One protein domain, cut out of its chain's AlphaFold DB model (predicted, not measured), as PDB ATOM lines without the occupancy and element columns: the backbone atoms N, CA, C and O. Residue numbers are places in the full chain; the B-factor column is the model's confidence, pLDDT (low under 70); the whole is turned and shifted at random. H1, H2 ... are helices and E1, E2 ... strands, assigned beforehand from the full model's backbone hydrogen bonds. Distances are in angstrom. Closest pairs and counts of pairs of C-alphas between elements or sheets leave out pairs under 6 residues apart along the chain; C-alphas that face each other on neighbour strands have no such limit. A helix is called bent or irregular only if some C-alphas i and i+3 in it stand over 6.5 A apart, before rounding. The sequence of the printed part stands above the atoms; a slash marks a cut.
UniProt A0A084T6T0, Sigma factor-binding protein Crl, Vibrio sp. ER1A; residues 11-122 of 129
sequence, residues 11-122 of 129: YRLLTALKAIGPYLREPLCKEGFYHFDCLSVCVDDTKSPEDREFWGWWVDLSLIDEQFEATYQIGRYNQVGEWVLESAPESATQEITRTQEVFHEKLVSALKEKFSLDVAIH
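What this domain is: This is residues 11 to 122 of the 129 residues of the protein "Sigma factor-binding protein Crl" of Vibrio sp. ER1A (UniProt A0A084T6T0). A long, twisted and curled sheet has one long helix, H2, covering one face and running most of its length, which makes two layers. Three long strands, E1, E2 and E3, zigzag beside each other, while short E4 pairs with E3; the small helix H1 packs on H2 residues 107 to 114 and only grazes the sheet. The printed part has 112 residues, with two named helices and four named strands in the order H1 E1 E2 E3 H2 E4. The sheet is mixed, in the order E1, E2, E3, E4, and the class is mixed, helices and strands. The whole is compact, with a radius of gyration of the C-alphas of 14.6 A, yet elongated, with spans of 45 by 26 by 22 A.

How they stand to each other: H1, residues 11 to 18, only grazes the sheet with its residues 13 to 18. H1 is near E1, residues 33 to 42, with 5 pairs of C-alphas within 10 A. E1 and E2, residues 54 to 64, form an antiparallel hairpin at 166 degrees; N 36 and O 59 are 3.0 A apart, within hydrogen-bond range. E2 and E3, residues 67 to 77, form the next antiparallel hairpin at 161 degrees, with N 58 and O 73 at 3.0 A. E1, E2 and E3 are a meander, each strand the antiparallel neighbour of the one before. E3 bends by 62 degrees at residue 74, and its residues 76 to 77 pair antiparallel with residues 83 to 84. H2, residues 90 to 115, is on the sheet; its closest C-alphas to E2 are those of Ile 96 and Gly 56, 5.4 A apart, and to E1 those of Ile 96 and Ser 40, 5.8 A. With its residues 107 to 114 alone H2 touches H1, the C-alphas of Ala 110 and Ala 16 being closest at 7.0 A; they run opposite ways at a tilt of 35.3 degrees, only just steep. E4, residues 119 to 121, is parallel to E3 at 49 degrees, with N 120 and O 68 at 2.8 A. E3, H2 and E4 make a strand-helix-strand unit, two parallel neighbour strands with a helix between, and its crossover is right-handed. E1 and E4, the edge strands, are apart. In H1 every O i to N i+4 pair is within hydrogen-bond range; in H2, 20 of 22 are.

Where its parts are: H1 begins at C-alpha 11, (-19.319, -48.964, 15.960), and is 10.4 A long from first to last C-alpha. E1 measures 27.9 A, E2 30.5 A and E3 28.7 A. H2, 37.0 A long, begins at C-alpha 90, (-25.374, -49.465, -21.767), and is only just irregular: C-alphas 91 and 94 are 6.7 A apart. E4, 6.8 A, ends at C-alpha 121, (-25.392, -61.974, -2.097).

The domain as a whole: The two C-alphas farthest apart are those of Thr 46 and Asp 65, 46.9 A. The printed part has no cut. The links H1 to E1, E1 to E2 and E3 to H2 are long; those from E2 to E3 and H2 to E4 are tight. The mean pLDDT of the printed part is 94.3, and no printed residue is under 70.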
ATOM      1  N   TYR A  11     -20.324 -50.014  16.179       94.19
ATOM      2  CA  TYR A  11     -19.319 -48.964  15.960       94.19
ATOM      3  C   TYR A  11     -17.976 -49.482  15.423       94.19
ATOM      4  O   TYR A  11     -17.289 -48.774  14.678       94.19
ATOM      5  N   ARG A  12     -17.588 -50.721  15.768       94.12
ATOM      6  CA  ARG A  12     -16.395 -51.358  15.186       94.12
ATOM      7  C   ARG A  12     -16.622 -51.686  13.715       94.12
ATOM      8  O   ARG A  12     -15.726 -51.433  12.912       94.12
ATOM      9  N   LEU A  13     -17.810 -52.191  13.375       94.94
ATOM     10  CA  LEU A  13     -18.218 -52.426  11.992       94.94
ATOM     11  C   LEU A  13     -18.244 -51.115  11.208       94.94
ATOM     12  O   LEU A  13     -17.523 -51.009  10.227       94.94
ATOM     13  N   LEU A  14     -18.942 -50.081  11.691       95.56
ATOM     14  CA  LEU A  14     -18.958 -48.758  11.054       95.56
ATOM     15  C   LEU A  14     -17.547 -48.245  10.755       95.56
ATOM     16  O   LEU A  14     -17.279 -47.803   9.646       95.56
ATOM     17  N   THR A  15     -16.625 -48.328  11.717       95.88
ATOM     18  CA  THR A  15     -15.243 -47.861  11.516       95.88
ATOM     19  C   THR A  15     -14.535 -48.620  10.390       95.88
ATOM     20  O   THR A  15     -13.851 -48.010   9.571       95.88
ATOM     21  N   ALA A  16     -14.699 -49.943  10.327       95.56
ATOM     22  CA  ALA A  16     -14.116 -50.760   9.268       95.56
ATOM     23  C   ALA A  16     -14.774 -50.509   7.903       95.56
ATOM     24  O   ALA A  16     -14.070 -50.396   6.905       95.56
ATOM     25  N   LEU A  17     -16.101 -50.378   7.874       96.62
ATOM     26  CA  LEU A  17     -16.882 -50.157   6.660       96.62
ATOM     27  C   LEU A  17     -16.605 -48.773   6.053       96.62
ATOM     28  O   LEU A  17     -16.423 -48.666   4.844       96.62
ATOM     29  N   LYS A  18     -16.452 -47.726   6.875       96.44
ATOM     30  CA  LYS A  18     -15.998 -46.393   6.422       96.44
ATOM     31  C   LYS A  18     -14.620 -46.432   5.766       96.44
ATOM     32  O   LYS A  18     -14.346 -45.657   4.858       96.44
ATOM     33  N   ALA A  19     -13.736 -47.313   6.235       96.50
ATOM     34  CA  ALA A  19     -12.376 -47.416   5.715       96.50
ATOM     35  C   ALA A  19     -12.305 -48.049   4.311       96.50
ATOM     36  O   ALA A  19     -11.265 -47.947   3.666       96.50
ATOM     37  N   ILE A  20     -13.390 -48.672   3.827       96.56
ATOM     38  CA  ILE A  20     -13.476 -49.230   2.466       96.56
ATOM     39  C   ILE A  20     -13.409 -48.115   1.412       96.56
ATOM     40  O   ILE A  20     -12.830 -48.297   0.336       96.56
ATOM     41  N   GLY A  21     -13.995 -46.955   1.714       94.94
ATOM     42  CA  GLY A  21     -14.052 -45.814   0.812       94.94
ATOM     43  C   GLY A  21     -15.274 -44.928   1.057       94.94
ATOM     44  O   GLY A  21     -15.982 -45.102   2.050       94.94
ATOM     45  N   PRO A  22     -15.552 -43.985   0.142       95.62
ATOM     46  CA  PRO A  22     -16.611 -42.986   0.286       95.62
ATOM     47  C   PRO A  22     -18.013 -43.536  -0.050       95.62
ATOM     48  O   PRO A  22     -18.803 -42.841  -0.676       95.62
ATOM     49  N   TYR A  23     -18.307 -44.780   0.337       97.12
ATOM     50  CA  TYR A  23     -19.545 -45.481  -0.033       97.12
ATOM     51  C   TYR A  23     -20.574 -45.518   1.101       97.12
ATOM     52  O   TYR A  23     -21.774 -45.528   0.859       97.12
ATOM     53  N   LEU A  24     -20.119 -45.574   2.358       97.69
ATOM     54  CA  LEU A  24     -21.006 -45.781   3.503       97.69
ATOM     55  C   LEU A  24     -21.856 -44.536   3.784       97.69
ATOM     56  O   LEU A  24     -21.327 -43.450   4.040       97.69
ATOM     57  N   ARG A  25     -23.176 -44.715   3.860       96.62
ATOM     58  CA  ARG A  25     -24.120 -43.678   4.290       96.62
ATOM     59  C   ARG A  25     -24.453 -43.852   5.763       96.62
ATOM     60  O   ARG A  25     -25.472 -44.429   6.131       96.62
ATOM     61  N   GLU A  26     -23.586 -43.328   6.627       94.38
ATOM     62  CA  GLU A  26     -23.723 -43.477   8.084       94.38
ATOM     63  C   GLU A  26     -25.108 -43.128   8.653       94.38
ATOM     64  O   GLU A  26     -25.580 -43.891   9.493       94.38
ATOM     65  N   PRO A  27     -25.794 -42.047   8.217       95.38
ATOM     66  CA  PRO A  27     -27.111 -41.702   8.760       95.38
ATOM     67  C   PRO A  27     -28.198 -42.749   8.483       95.38
ATOM     68  O   PRO A  27     -29.216 -42.761   9.167       95.38
ATOM     69  N   LEU A  28     -27.988 -43.612   7.485       95.56
ATOM     70  CA  LEU A  28     -28.905 -44.686   7.096       95.56
ATOM     71  C   LEU A  28     -28.547 -46.028   7.758       95.56
ATOM     72  O   LEU A  28     -29.258 -47.015   7.588       95.56
ATOM     73  N   CYS A  29     -27.450 -46.080   8.517       96.44
ATOM     74  CA  CYS A  29     -26.973 -47.298   9.159       96.44
ATOM     75  C   CYS A  29     -27.552 -47.461  10.567       96.44
ATOM     76  O   CYS A  29     -27.687 -46.505  11.331       96.44
ATOM     77  N   LYS A  30     -27.813 -48.711  10.942       95.62
ATOM     78  CA  LYS A  30     -28.219 -49.125  12.290       95.62
ATOM     79  C   LYS A  30     -27.522 -50.435  12.653       95.62
ATOM     80  O   LYS A  30     -26.814 -51.034  11.844       95.62
ATOM     81  N   GLU A  31     -27.657 -50.879  13.892       94.00
ATOM     82  CA  GLU A  31     -27.079 -52.161  14.294       94.00
ATOM     83  C   GLU A  31     -27.644 -53.300  13.429       94.00
ATOM     84  O   GLU A  31     -28.857 -53.426  13.273       94.00
ATOM     85  N   GLY A  32     -26.748 -54.078  12.812       92.94
ATOM     86  CA  GLY A  32     -27.108 -55.165  11.898       92.94
ATOM     87  C   GLY A  32     -27.574 -54.736  10.501       92.94
ATOM     88  O   GLY A  32     -27.926 -55.610   9.720       92.94
ATOM     89  N   PHE A  33     -27.571 -53.444  10.158       96.50
ATOM     90  CA  PHE A  33     -27.974 -52.968   8.831       96.50
ATOM     91  C   PHE A  33     -27.124 -51.776   8.385       96.50
ATOM     92  O   PHE A  33     -27.073 -50.746   9.064       96.50
ATOM     93  N   TYR A  34     -26.481 -51.896   7.229       97.75
ATOM     94  CA  TYR A  34     -25.579 -50.881   6.694       97.75
ATOM     95  C   TYR A  34     -25.923 -50.584   5.244       97.75
ATOM     96  O   TYR A  34     -26.076 -51.502   4.446       97.75
ATOM     97  N   HIS A  35     -25.999 -49.300   4.915       97.81
ATOM     98  CA  HIS A  35     -26.328 -48.842   3.575       97.81
ATOM     99  C   HIS A  35     -25.104 -48.212   2.920       97.81
ATOM    100  O   HIS A  35     -24.423 -47.365   3.519       97.81
ATOM    101  N   PHE A  36     -24.848 -48.604   1.678       98.25
ATOM    102  CA  PHE A  36     -23.796 -48.033   0.853       98.25
ATOM    103  C   PHE A  36     -24.351 -47.655  -0.504       98.25
ATOM    104  O   PHE A  36     -25.262 -48.304  -1.010       98.25
ATOM    105  N   ASP A  37     -23.742 -46.653  -1.119       97.69
ATOM    106  CA  ASP A  37     -24.031 -46.301  -2.495       97.69
ATOM    107  C   ASP A  37     -22.775 -45.851  -3.247       97.69
ATOM    108  O   ASP A  37     -21.713 -45.590  -2.669       97.69
ATOM    109  N   CYS A  38     -22.893 -45.779  -4.567       97.19
ATOM    110  CA  CYS A  38     -21.887 -45.183  -5.425       97.19
ATOM    111  C   CYS A  38     -22.558 -44.447  -6.580       97.19
ATOM    112  O   CYS A  38     -23.349 -45.020  -7.325       97.19
ATOM    113  N   LEU A  39     -22.212 -43.169  -6.731       96.25
ATOM    114  CA  LEU A  39     -22.592 -42.345  -7.874       96.25
ATOM    115  C   LEU A  39     -21.525 -42.527  -8.964       96.25
ATOM    116  O   LEU A  39     -20.475 -41.884  -8.909       96.25
ATOM    117  N   SER A  40     -21.758 -43.437  -9.911       93.81
ATOM    118  CA  SER A  40     -20.727 -43.889 -10.857       93.81
ATOM    119  C   SER A  40     -20.612 -42.992 -12.095       93.81
ATOM    120  O   SER A  40     -19.510 -42.589 -12.463       93.81
ATOM    121  N   VAL A  41     -21.733 -42.663 -12.748       95.38
ATOM    122  CA  VAL A  41     -21.745 -41.965 -14.048       95.38
ATOM    123  C   VAL A  41     -22.718 -40.791 -14.020       95.38
ATOM    124  O   VAL A  41     -23.884 -40.955 -13.678       95.38
ATOM    125  N   CYS A  42     -22.256 -39.600 -14.406       95.38
ATOM    126  CA  CYS A  42     -23.107 -38.415 -14.518       95.38
ATOM    127  C   CYS A  42     -24.082 -38.566 -15.695       95.38
ATOM    128  O   CYS A  42     -23.665 -38.923 -16.795       95.38
ATOM    129  N   VAL A  43     -25.365 -38.274 -15.473       93.62
ATOM    130  CA  VAL A  43     -26.396 -38.307 -16.525       93.62
ATOM    131  C   VAL A  43     -26.180 -37.180 -17.536       93.62
ATOM    132  O   VAL A  43     -26.272 -37.401 -18.740       93.62
ATOM    133  N   ASP A  44     -25.897 -35.974 -17.042       91.94
ATOM    134  CA  ASP A  44     -25.693 -34.770 -17.848       91.94
ATOM    135  C   ASP A  44     -24.706 -33.845 -17.127       91.94
ATOM    136  O   ASP A  44     -25.009 -33.281 -16.074       91.94
ATOM    137  N   ASP A  45     -23.492 -33.732 -17.661       90.56
ATOM    138  CA  ASP A  45     -22.413 -32.936 -17.073       90.56
ATOM    139  C   ASP A  45     -22.545 -31.431 -17.351       90.56
ATOM    140  O   ASP A  45     -21.858 -30.626 -16.708       90.56
ATOM    141  N   THR A  46     -23.465 -31.040 -18.238       93.44
ATOM    142  CA  THR A  46     -23.749 -29.640 -18.565       93.44
ATOM    143  C   THR A  46     -24.595 -28.949 -17.494       93.44
ATOM    144  O   THR A  46     -24.555 -27.721 -17.377       93.44
ATOM    145  N   LYS A  47     -25.311 -29.727 -16.668       91.31
ATOM    146  CA  LYS A  47     -26.056 -29.224 -15.509       91.31
ATOM    147  C   LYS A  47     -25.119 -28.750 -14.392       91.31
ATOM    148  O   LYS A  47     -23.990 -29.239 -14.235       91.31
ATOM    149  N   SER A  48     -25.616 -27.807 -13.591       90.44
ATOM    150  CA  SER A  48     -24.971 -27.357 -12.353       90.44
ATOM    151  C   SER A  48     -24.771 -28.547 -11.395       90.44
ATOM    152  O   SER A  48     -25.536 -29.510 -11.456       90.44
ATOM    153  N   PRO A  49     -23.750 -28.531 -10.521       87.75
ATOM    154  CA  PRO A  49     -23.497 -29.632  -9.592       87.75
ATOM    155  C   PRO A  49     -24.712 -30.056  -8.756       87.75
ATOM    156  O   PRO A  49     -24.887 -31.247  -8.520       87.75
ATOM    157  N   GLU A  50     -25.540 -29.103  -8.334       88.06
ATOM    158  CA  GLU A  50     -26.761 -29.327  -7.558       88.06
ATOM    159  C   GLU A  50     -27.901 -29.974  -8.361       88.06
ATOM    160  O   GLU A  50     -28.722 -30.678  -7.783       88.06
ATOM    161  N   ASP A  51     -27.922 -29.789  -9.683       91.00
ATOM    162  CA  ASP A  51     -28.946 -30.338 -10.576       91.00
ATOM    163  C   ASP A  51     -28.486 -31.625 -11.281       91.00
ATOM    164  O   ASP A  51     -29.196 -32.157 -12.146       91.00
ATOM    165  N   ARG A  52     -27.290 -32.133 -10.965       93.06
ATOM    166  CA  ARG A  52     -26.769 -33.364 -11.566       93.06
ATOM    167  C   ARG A  52     -27.446 -34.593 -10.988       93.06
ATOM    168  O   ARG A  52     -27.683 -34.722  -9.793       93.06
ATOM    169  N   GLU A  53     -27.684 -35.528 -11.887       96.00
ATOM    170  CA  GLU A  53     -28.213 -36.848 -11.595       96.00
ATOM    171  C   GLU A  53     -27.148 -37.865 -11.969       96.00
ATOM    172  O   GLU A  53     -26.297 -37.605 -12.829       96.00
ATOM    173  N   PHE A  54     -27.191 -39.027 -11.333       96.81
ATOM    174  CA  PHE A  54     -26.150 -40.028 -11.503       96.81
ATOM    175  C   PHE A  54     -26.749 -41.404 -11.705       96.81
ATOM    176  O   PHE A  54     -27.678 -41.790 -11.006       96.81
ATOM    177  N   TRP A  55     -26.182 -42.166 -12.628       97.44
ATOM    178  CA  TRP A  55     -26.348 -43.607 -12.649       97.44
ATOM    179  C   TRP A  55     -25.349 -44.248 -11.695       97.44
ATOM    180  O   TRP A  55     -24.195 -43.815 -11.597       97.44
ATOM    181  N   GLY A  56     -25.782 -45.292 -11.007       97.12
ATOM    182  CA  GLY A  56     -24.942 -45.980 -10.046       97.12
ATOM    183  C   GLY A  56     -25.664 -47.134  -9.384       97.12
ATOM    184  O   GLY A  56     -26.608 -47.698  -9.942       97.12
ATOM    185  N   TRP A  57     -25.202 -47.473  -8.190       97.31
ATOM    186  CA  TRP A  57     -25.721 -48.590  -7.421       97.31
ATOM    187  C   TRP A  57     -25.833 -48.235  -5.944       97.31
ATOM    188  O   TRP A  57     -25.139 -47.350  -5.437       97.31
ATOM    189  N   TRP A  58     -26.681 -48.981  -5.247       97.75
ATOM    190  CA  TRP A  58     -26.701 -49.041  -3.792       97.75
ATOM    191  C   TRP A  58     -26.765 -50.490  -3.332       97.75
ATOM    192  O   TRP A  58     -27.092 -51.402  -4.095       97.75
ATOM    193  N   VAL A  59     -26.395 -50.698  -2.076       97.31
ATOM    194  CA  VAL A  59     -26.450 -52.003  -1.434       97.31
ATOM    195  C   VAL A  59     -26.859 -51.859   0.015       97.31
ATOM    196  O   VAL A  59     -26.295 -51.064   0.777       97.31
ATOM    197  N   ASP A  60     -27.826 -52.686   0.381       97.31
ATOM    198  CA  ASP A  60     -28.233 -52.898   1.756       97.31
ATOM    199  C   ASP A  60     -27.559 -54.165   2.278       97.31
ATOM    200  O   ASP A  60     -27.763 -55.261   1.758       97.31
ATOM    201  N   LEU A  61     -26.725 -54.002   3.301       97.00
ATOM    202  CA  LEU A  61     -26.028 -55.081   3.985       97.00
ATOM    203  C   LEU A  61     -26.739 -55.376   5.306       97.00
ATOM    204  O   LEU A  61     -26.630 -54.596   6.257       97.00
ATOM    205  N   SER A  62     -27.435 -56.505   5.375       95.38
ATOM    206  CA  SER A  62     -28.235 -56.912   6.534       95.38
ATOM    207  C   SER A  62     -27.633 -58.129   7.221       95.38
ATOM    208  O   SER A  62     -27.173 -59.049   6.559       95.38
ATOM    209  N   LEU A  63     -27.621 -58.143   8.552       92.31
ATOM    210  CA  LEU A  63     -27.247 -59.314   9.341       92.31
ATOM    211  C   LEU A  63     -28.487 -60.189   9.556       92.31
ATOM    212  O   LEU A  63     -29.393 -59.793  10.291       92.31
ATOM    213  N   ILE A  64     -28.509 -61.366   8.937       88.25
ATOM    214  CA  ILE A  64     -29.594 -62.350   9.005       88.25
ATOM    215  C   ILE A  64     -28.986 -63.669   9.484       88.25
ATOM    216  O   ILE A  64     -27.997 -64.127   8.929       88.25
ATOM    217  N   ASP A  65     -29.516 -64.241  10.569       83.62
ATOM    218  CA  ASP A  65     -29.065 -65.530  11.124       83.62
ATOM    219  C   ASP A  65     -27.531 -65.674  11.270       83.62
ATOM    220  O   ASP A  65     -26.945 -66.706  10.959       83.62
ATOM    221  N   GLU A  66     -26.876 -64.622  11.778       80.81
ATOM    222  CA  GLU A  66     -25.412 -64.512  11.963       80.81
ATOM    223  C   GLU A  66     -24.577 -64.379  10.672       80.81
ATOM    224  O   GLU A  66     -23.349 -64.298  10.746       80.81
ATOM    225  N   GLN A  67     -25.216 -64.258   9.510       88.75
ATOM    226  CA  GLN A  67     -24.572 -64.033   8.220       88.75
ATOM    227  C   GLN A  67     -24.930 -62.658   7.652       88.75
ATOM    228  O   GLN A  67     -26.052 -62.176   7.781       88.75
ATOM    229  N   PHE A  68     -23.957 -61.986   7.036       93.88
ATOM    230  CA  PHE A  68     -24.246 -60.759   6.307       93.88
ATOM    231  C   PHE A  68     -24.743 -61.076   4.900       93.88
ATOM    232  O   PHE A  68     -24.094 -61.814   4.161       93.88
ATOM    233  N   GLU A  69     -25.848 -60.456   4.517       95.44
ATOM    234  CA  GLU A  69     -26.448 -60.560   3.194       95.44
ATOM    235  C   GLU A  69     -26.460 -59.186   2.531       95.44
ATOM    236  O   GLU A  69     -26.933 -58.203   3.104       95.44
ATOM    237  N   ALA A  70     -25.884 -59.112   1.335       96.25
ATOM    238  CA  ALA A  70     -25.791 -57.906   0.533       96.25
ATOM    239  C   ALA A  70     -26.859 -57.941  -0.564       96.25
ATOM    240  O   ALA A  70     -26.835 -58.830  -1.412       96.25
ATOM    241  N   THR A  71     -27.765 -56.964  -0.553       96.62
ATOM    242  CA  THR A  71     -28.797 -56.789  -1.584       96.62
ATOM    243  C   THR A  71     -28.418 -55.636  -2.497       96.62
ATOM    244  O   THR A  71     -28.546 -54.476  -2.106       96.62
ATOM    245  N   TYR A  72     -27.917 -55.942  -3.693       95.94
ATOM    246  CA  TYR A  72     -27.476 -54.929  -4.654       95.94
ATOM    247  C   TYR A  72     -28.604 -54.472  -5.568       95.94
ATOM    248  O   TYR A  72     -29.385 -55.280  -6.060       95.94
ATOM    249  N   GLN A  73     -28.625 -53.179  -5.868       96.00
ATOM    250  CA  GLN A  73     -29.557 -52.575  -6.810       96.00
ATOM    251  C   GLN A  73     -28.838 -51.537  -7.674       96.00
ATOM    252  O   GLN A  73     -27.865 -50.916  -7.242       96.00
ATOM    253  N   ILE A  74     -29.328 -51.344  -8.898       95.44
ATOM    254  CA  ILE A  74     -28.839 -50.339  -9.848       95.44
ATOM    255  C   ILE A  74     -29.974 -49.370 -10.155       95.44
ATOM    256  O   ILE A  74     -31.141 -49.758 -10.241       95.44
ATOM    257  N   GLY A  75     -29.633 -48.099 -10.340       95.81
ATOM    258  CA  GLY A  75     -30.627 -47.105 -10.707       95.81
ATOM    259  C   GLY A  75     -30.057 -45.716 -10.907       95.81
ATOM    260  O   GLY A  75     -28.851 -45.532 -11.104       95.81
ATOM    261  N   ARG A  76     -30.957 -44.735 -10.858       97.19
ATOM    262  CA  ARG A  76     -30.636 -43.315 -10.983       97.19
ATOM    263  C   ARG A  76     -30.797 -42.616  -9.644       97.19
ATOM    264  O   ARG A  76     -31.870 -42.649  -9.045       97.19
ATOM    265  N   TYR A  77     -29.749 -41.936  -9.211       96.94
ATOM    266  CA  TYR A  77     -29.787 -40.983  -8.118       96.94
ATOM    267  C   TYR A  77     -30.281 -39.639  -8.651       96.94
ATOM    268  O   TYR A  77     -29.636 -39.016  -9.502       96.94
ATOM    269  N   ASN A  78     -31.465 -39.236  -8.202       95.00
ATOM    270  CA  ASN A  78     -32.161 -38.060  -8.708       95.00
ATOM    271  C   ASN A  78     -31.720 -36.764  -7.989       95.00
ATOM    272  O   ASN A  78     -30.995 -36.781  -6.995       95.00
ATOM    273  N   GLN A  79     -32.212 -35.623  -8.475       92.75
ATOM    274  CA  GLN A  79     -31.867 -34.292  -7.951       92.75
ATOM    275  C   GLN A  79     -32.344 -34.046  -6.508       92.75
ATOM    276  O   GLN A  79     -31.824 -33.162  -5.833       92.75
ATOM    277  N   VAL A  80     -33.329 -34.808  -6.017       93.44
ATOM    278  CA  VAL A  80     -33.824 -34.687  -4.632       93.44
ATOM    279  C   VAL A  80     -33.049 -35.569  -3.650       93.44
ATOM    280  O   VAL A  80     -33.314 -35.524  -2.451       93.44
ATOM    281  N   GLY A  81     -32.058 -36.319  -4.137       92.25
ATOM    282  CA  GLY A  81     -31.195 -37.159  -3.317       92.25
ATOM    283  C   GLY A  81     -31.746 -38.560  -3.054       92.25
ATOM    284  O   GLY A  81     -31.442 -39.150  -2.020       92.25
ATOM    285  N   GLU A  82     -32.569 -39.085  -3.963       94.56
ATOM    286  CA  GLU A  82     -33.195 -40.400  -3.836       94.56
ATOM    287  C   GLU A  82     -32.785 -41.336  -4.977       94.56
ATOM    288  O   GLU A  82     -32.648 -40.929  -6.136       94.56
ATOM    289  N   TRP A  83     -32.638 -42.617  -4.641       96.50
ATOM    290  CA  TRP A  83     -32.431 -43.687  -5.609       96.50
ATOM    291  C   TRP A  83     -33.755 -44.111  -6.242       96.50
ATOM    292  O   TRP A  83     -34.719 -44.445  -5.554       96.50
ATOM    293  N   VAL A  84     -33.779 -44.133  -7.571       95.88
ATOM    294  CA  VAL A  84     -34.894 -44.620  -8.380       95.88
ATOM    295  C   VAL A  84     -34.439 -45.870  -9.123       95.88
ATOM    296  O   VAL A  84     -33.475 -45.816  -9.888       95.88
ATOM    297  N   LEU A  85     -35.140 -46.987  -8.908       94.44
ATOM    298  CA  LEU A  85     -34.942 -48.234  -9.654       94.44
ATOM    299  C   LEU A  85     -35.311 -48.011 -11.124       94.44
ATOM    300  O   LEU A  85     -36.486 -47.933 -11.481       94.44
ATOM    301  N   GLU A  86     -34.295 -47.879 -11.970       92.38
ATOM    302  CA  GLU A  86     -34.433 -47.571 -13.390       92.38
ATOM    303  C   GLU A  86     -33.287 -48.233 -14.164       92.38
ATOM    304  O   GLU A  86     -32.160 -48.316 -13.676       92.38
ATOM    305  N   SER A  87     -33.560 -48.716 -15.377       89.12
ATOM    306  CA  SER A  87     -32.531 -49.332 -16.217       89.12
ATOM    307  C   SER A  87     -31.542 -48.282 -16.722       89.12
ATOM    308  O   SER A  87     -31.906 -47.400 -17.500       89.12
ATOM    309  N   ALA A  88     -30.283 -48.405 -16.303       91.56
ATOM    310  CA  ALA A  88     -29.200 -47.563 -16.793       91.56
ATOM    311  C   ALA A  88     -28.912 -47.833 -18.287       91.56
ATOM    312  O   ALA A  88     -29.063 -48.967 -18.753       91.56
ATOM    313  N   PRO A  89     -28.482 -46.817 -19.057       93.12
ATOM    314  CA  PRO A  89     -28.042 -47.016 -20.432       93.12
ATOM    315  C   PRO A  89     -26.760 -47.857 -20.475       93.12
ATOM    316  O   PRO A  89     -25.924 -47.767 -19.578       93.12
ATOM    317  N   GLU A  90     -26.550 -48.596 -21.568       90.25
ATOM    318  CA  GLU A  90     -25.374 -49.465 -21.767       90.25
ATOM    319  C   GLU A  90     -24.040 -48.725 -21.560       90.25
ATOM    320  O   GLU A  90     -23.102 -49.266 -20.979       90.25
ATOM    321  N   SER A  91     -23.986 -47.444 -21.946       90.38
ATOM    322  CA  SER A  91     -22.821 -46.573 -21.750       90.38
ATOM    323  C   SER A  91     -22.458 -46.332 -20.280       90.38
ATOM    324  O   SER A  91     -21.328 -45.949 -19.997       90.38
ATOM    325  N   ALA A  92     -23.408 -46.504 -19.358       94.12
ATOM    326  CA  ALA A  92     -23.194 -46.375 -17.921       94.12
ATOM    327  C   ALA A  92     -23.041 -47.743 -17.243       94.12
ATOM    328  O   ALA A  92     -22.231 -47.870 -16.327       94.12
ATOM    329  N   THR A  93     -23.764 -48.767 -17.711       92.75
ATOM    330  CA  THR A  93     -23.797 -50.106 -17.099       92.75
ATOM    331  C   THR A  93     -22.408 -50.692 -16.874       92.75
ATOM    332  O   THR A  93     -22.131 -51.161 -15.776       92.75
ATOM    333  N   GLN A  94     -21.500 -50.589 -17.850       92.75
ATOM    334  CA  GLN A  94     -20.146 -51.144 -17.716       92.75
ATOM    335  C   GLN A  94     -19.377 -50.556 -16.519       92.75
ATOM    336  O   GLN A  94     -18.690 -51.275 -15.793       92.75
ATOM    337  N   GLU A  95     -19.492 -49.248 -16.294       94.88
ATOM    338  CA  GLU A  95     -18.809 -48.570 -15.191       94.88
ATOM    339  C   GLU A  95     -19.503 -48.831 -13.844       94.88
ATOM    340  O   GLU A  95     -18.844 -48.979 -12.812       94.88
ATOM    341  N   ILE A  96     -20.832 -48.947 -13.853       95.31
ATOM    342  CA  ILE A  96     -21.622 -49.323 -12.675       95.31
ATOM    343  C   ILE A  96     -21.208 -50.719 -12.202       95.31
ATOM    344  O   ILE A  96     -20.795 -50.844 -11.049       95.31
ATOM    345  N   THR A  97     -21.210 -51.724 -13.085       93.25
ATOM    346  CA  THR A  97     -20.774 -53.089 -12.745       93.25
ATOM    347  C   THR A  97     -19.335 -53.094 -12.236       93.25
ATOM    348  O   THR A  97     -19.067 -53.601 -11.151       93.25
ATOM    349  N   ARG A  98     -18.406 -52.434 -12.944       95.06
ATOM    350  CA  ARG A  98     -16.993 -52.369 -12.534       95.06
ATOM    351  C   ARG A  98     -16.822 -51.818 -11.117       95.06
ATOM    352  O   ARG A  98     -16.026 -52.329 -10.331       95.06
ATOM    353  N   THR A  99     -17.527 -50.736 -10.784       95.56
ATOM    354  CA  THR A  99     -17.437 -50.126  -9.446       95.56
ATOM    355  C   THR A  99     -18.110 -50.978  -8.371       95.56
ATOM    356  O   THR A  99     -17.604 -51.033  -7.249       95.56
ATOM    357  N   GLN A 100     -19.198 -51.668  -8.716       94.69
ATOM    358  CA  GLN A 100     -19.911 -52.597  -7.843       94.69
ATOM    359  C   GLN A 100     -19.050 -53.818  -7.489       94.69
ATOM    360  O   GLN A 100     -18.898 -54.126  -6.308       94.69
ATOM    361  N   GLU A 101     -18.412 -54.454  -8.476       94.62
ATOM    362  CA  GLU A 101     -17.502 -55.591  -8.278       94.62
ATOM    363  C   GLU A 101     -16.325 -55.217  -7.373       94.62
ATOM    364  O   GLU A 101     -16.079 -55.860  -6.350       94.62
ATOM    365  N   VAL A 102     -15.646 -54.109  -7.689       96.06
ATOM    366  CA  VAL A 102     -14.509 -53.613  -6.897       96.06
ATOM    367  C   VAL A 102     -14.927 -53.292  -5.461       96.06
ATOM    368  O   VAL A 102     -14.149 -53.495  -4.525       96.06
ATOM    369  N   PHE A 103     -16.129 -52.752  -5.259       97.12
ATOM    370  CA  PHE A 103     -16.650 -52.528  -3.916       97.12
ATOM    371  C   PHE A 103     -16.925 -53.848  -3.194       97.12
ATOM    372  O   PHE A 103     -16.501 -53.998  -2.048       97.12
ATOM    373  N   HIS A 104     -17.586 -54.801  -3.854       96.44
ATOM    374  CA  HIS A 104     -17.936 -56.088  -3.265       96.44
ATOM    375  C   HIS A 104     -16.689 -56.849  -2.796       96.44
ATOM    376  O   HIS A 104     -16.633 -57.296  -1.650       96.44
ATOM    377  N   GLU A 105     -15.642 -56.906  -3.623       96.44
ATOM    378  CA  GLU A 105     -14.360 -57.515  -3.254       96.44
ATOM    379  C   GLU A 105     -13.758 -56.876  -1.993       96.44
ATOM    380  O   GLU A 105     -13.331 -57.574  -1.067       96.44
ATOM    381  N   LYS A 106     -13.766 -55.539  -1.918       97.19
ATOM    382  CA  LYS A 106     -13.266 -54.807  -0.746       97.19
ATOM    383  C   LYS A 106     -14.125 -55.038   0.490       97.19
ATOM    384  O   LYS A 106     -13.578 -55.119   1.588       97.19
ATOM    385  N   LEU A 107     -15.444 -55.127   0.333       97.12
ATOM    386  CA  LEU A 107     -16.375 -55.405   1.423       97.12
ATOM    387  C   LEU A 107     -16.101 -56.785   2.027       97.12
ATOM    388  O   LEU A 107     -15.915 -56.896   3.241       97.12
ATOM    389  N   VAL A 108     -16.019 -57.810   1.175       96.06
ATOM    390  CA  VAL A 108     -15.733 -59.190   1.583       96.06
ATOM    391  C   VAL A 108     -14.366 -59.275   2.262       96.06
ATOM    392  O   VAL A 108     -14.276 -59.783   3.379       96.06
ATOM    393  N   SER A 109     -13.312 -58.720   1.651       96.06
ATOM    394  CA  SER A 109     -11.964 -58.696   2.245       96.06
ATOM    395  C   SER A 109     -11.956 -57.978   3.599       96.06
ATOM    396  O   SER A 109     -11.464 -58.531   4.583       96.06
ATOM    397  N   ALA A 110     -12.573 -56.797   3.707       95.06
ATOM    398  CA  ALA A 110     -12.585 -56.028   4.948       95.06
ATOM    399  C   ALA A 110     -13.285 -56.770   6.097       95.06
ATOM    400  O   ALA A 110     -12.780 -56.763   7.226       95.06
ATOM    401  N   LEU A 111     -14.429 -57.408   5.833       93.94
ATOM    402  CA  LEU A 111     -15.172 -58.167   6.840       93.94
ATOM    403  C   LEU A 111     -14.467 -59.476   7.207       93.94
ATOM    404  O   LEU A 111     -14.362 -59.803   8.397       93.94
ATOM    405  N   LYS A 112     -13.894 -60.170   6.221       93.62
ATOM    406  CA  LYS A 112     -13.158 -61.413   6.451       93.62
ATOM    407  C   LYS A 112     -11.886 -61.181   7.256       93.62
ATOM    408  O   LYS A 112     -11.672 -61.841   8.270       93.62
ATOM    409  N   GLU A 113     -11.060 -60.218   6.860       93.50
ATOM    410  CA  GLU A 113      -9.759 -59.967   7.488       93.50
ATOM    411  C   GLU A 113      -9.884 -59.401   8.905       93.50
ATOM    412  O   GLU A 113      -9.109 -59.759   9.792       93.50
ATOM    413  N   LYS A 114     -10.853 -58.508   9.142       92.31
ATOM    414  CA  LYS A 114     -10.980 -57.816  10.436       92.31
ATOM    415  C   LYS A 114     -11.844 -58.563  11.442       92.31
ATOM    416  O   LYS A 114     -11.643 -58.384  12.646       92.31
ATOM    417  N   PHE A 115     -12.815 -59.344  10.968       91.44
ATOM    418  CA  PHE A 115     -13.846 -59.937  11.821       91.44
ATOM    419  C   PHE A 115     -14.115 -61.416  11.542       91.44
ATOM    420  O   PHE A 115     -14.880 -62.015  12.286       91.44
ATOM    421  N   SER A 116     -13.478 -62.018  10.529       91.19
ATOM    422  CA  SER A 116     -13.750 -63.403  10.106       91.19
ATOM    423  C   SER A 116     -15.218 -63.646   9.735       91.19
ATOM    424  O   SER A 116     -15.705 -64.762   9.882       91.19
ATOM    425  N   LEU A 117     -15.902 -62.606   9.248       91.19
ATOM    426  CA  LEU A 117     -17.286 -62.674   8.787       91.19
ATOM    427  C   LEU A 117     -17.329 -62.869   7.272       91.19
ATOM    428  O   LEU A 117     -16.507 -62.306   6.549       91.19
ATOM    429  N   ASP A 118     -18.302 -63.651   6.821       92.00
ATOM    430  CA  ASP A 118     -18.581 -63.896   5.410       92.00
ATOM    431  C   ASP A 118     -19.806 -63.084   4.962       92.00
ATOM    432  O   ASP A 118     -20.651 -62.701   5.777       92.00
ATOM    433  N   VAL A 119     -19.879 -62.805   3.661       93.88
ATOM    434  CA  VAL A 119     -20.974 -62.057   3.032       93.88
ATOM    435  C   VAL A 119     -21.570 -62.918   1.927       93.88
ATOM    436  O   VAL A 119     -20.835 -63.395   1.064       93.88
ATOM    437  N   ALA A 120     -22.883 -63.113   1.953       93.50
ATOM    438  CA  ALA A 120     -23.641 -63.667   0.838       93.50
ATOM    439  C   ALA A 120     -24.288 -62.544   0.021       93.50
ATOM    440  O   ALA A 120     -24.543 -61.452   0.529       93.50
ATOM    441  N   ILE A 121     -24.552 -62.822  -1.250       92.88
ATOM    442  CA  ILE A 121     -25.392 -61.974  -2.097       92.88
ATOM    443  C   ILE A 121     -26.829 -62.478  -1.939       92.88
ATOM    444  O   ILE A 121     -27.063 -63.677  -2.057       92.88
ATOM    445  N   HIS A 122     -27.759 -61.576  -1.627       91.38
ATOM    446  CA  HIS A 122     -29.182 -61.898  -1.489       91.38
ATOM    447  C   HIS A 122     -29.804 -62.178  -2.867       91.38
ATOM    448  O   HIS A 122     -29.430 -61.515  -3.835       91.38
TER     449      HIS A 122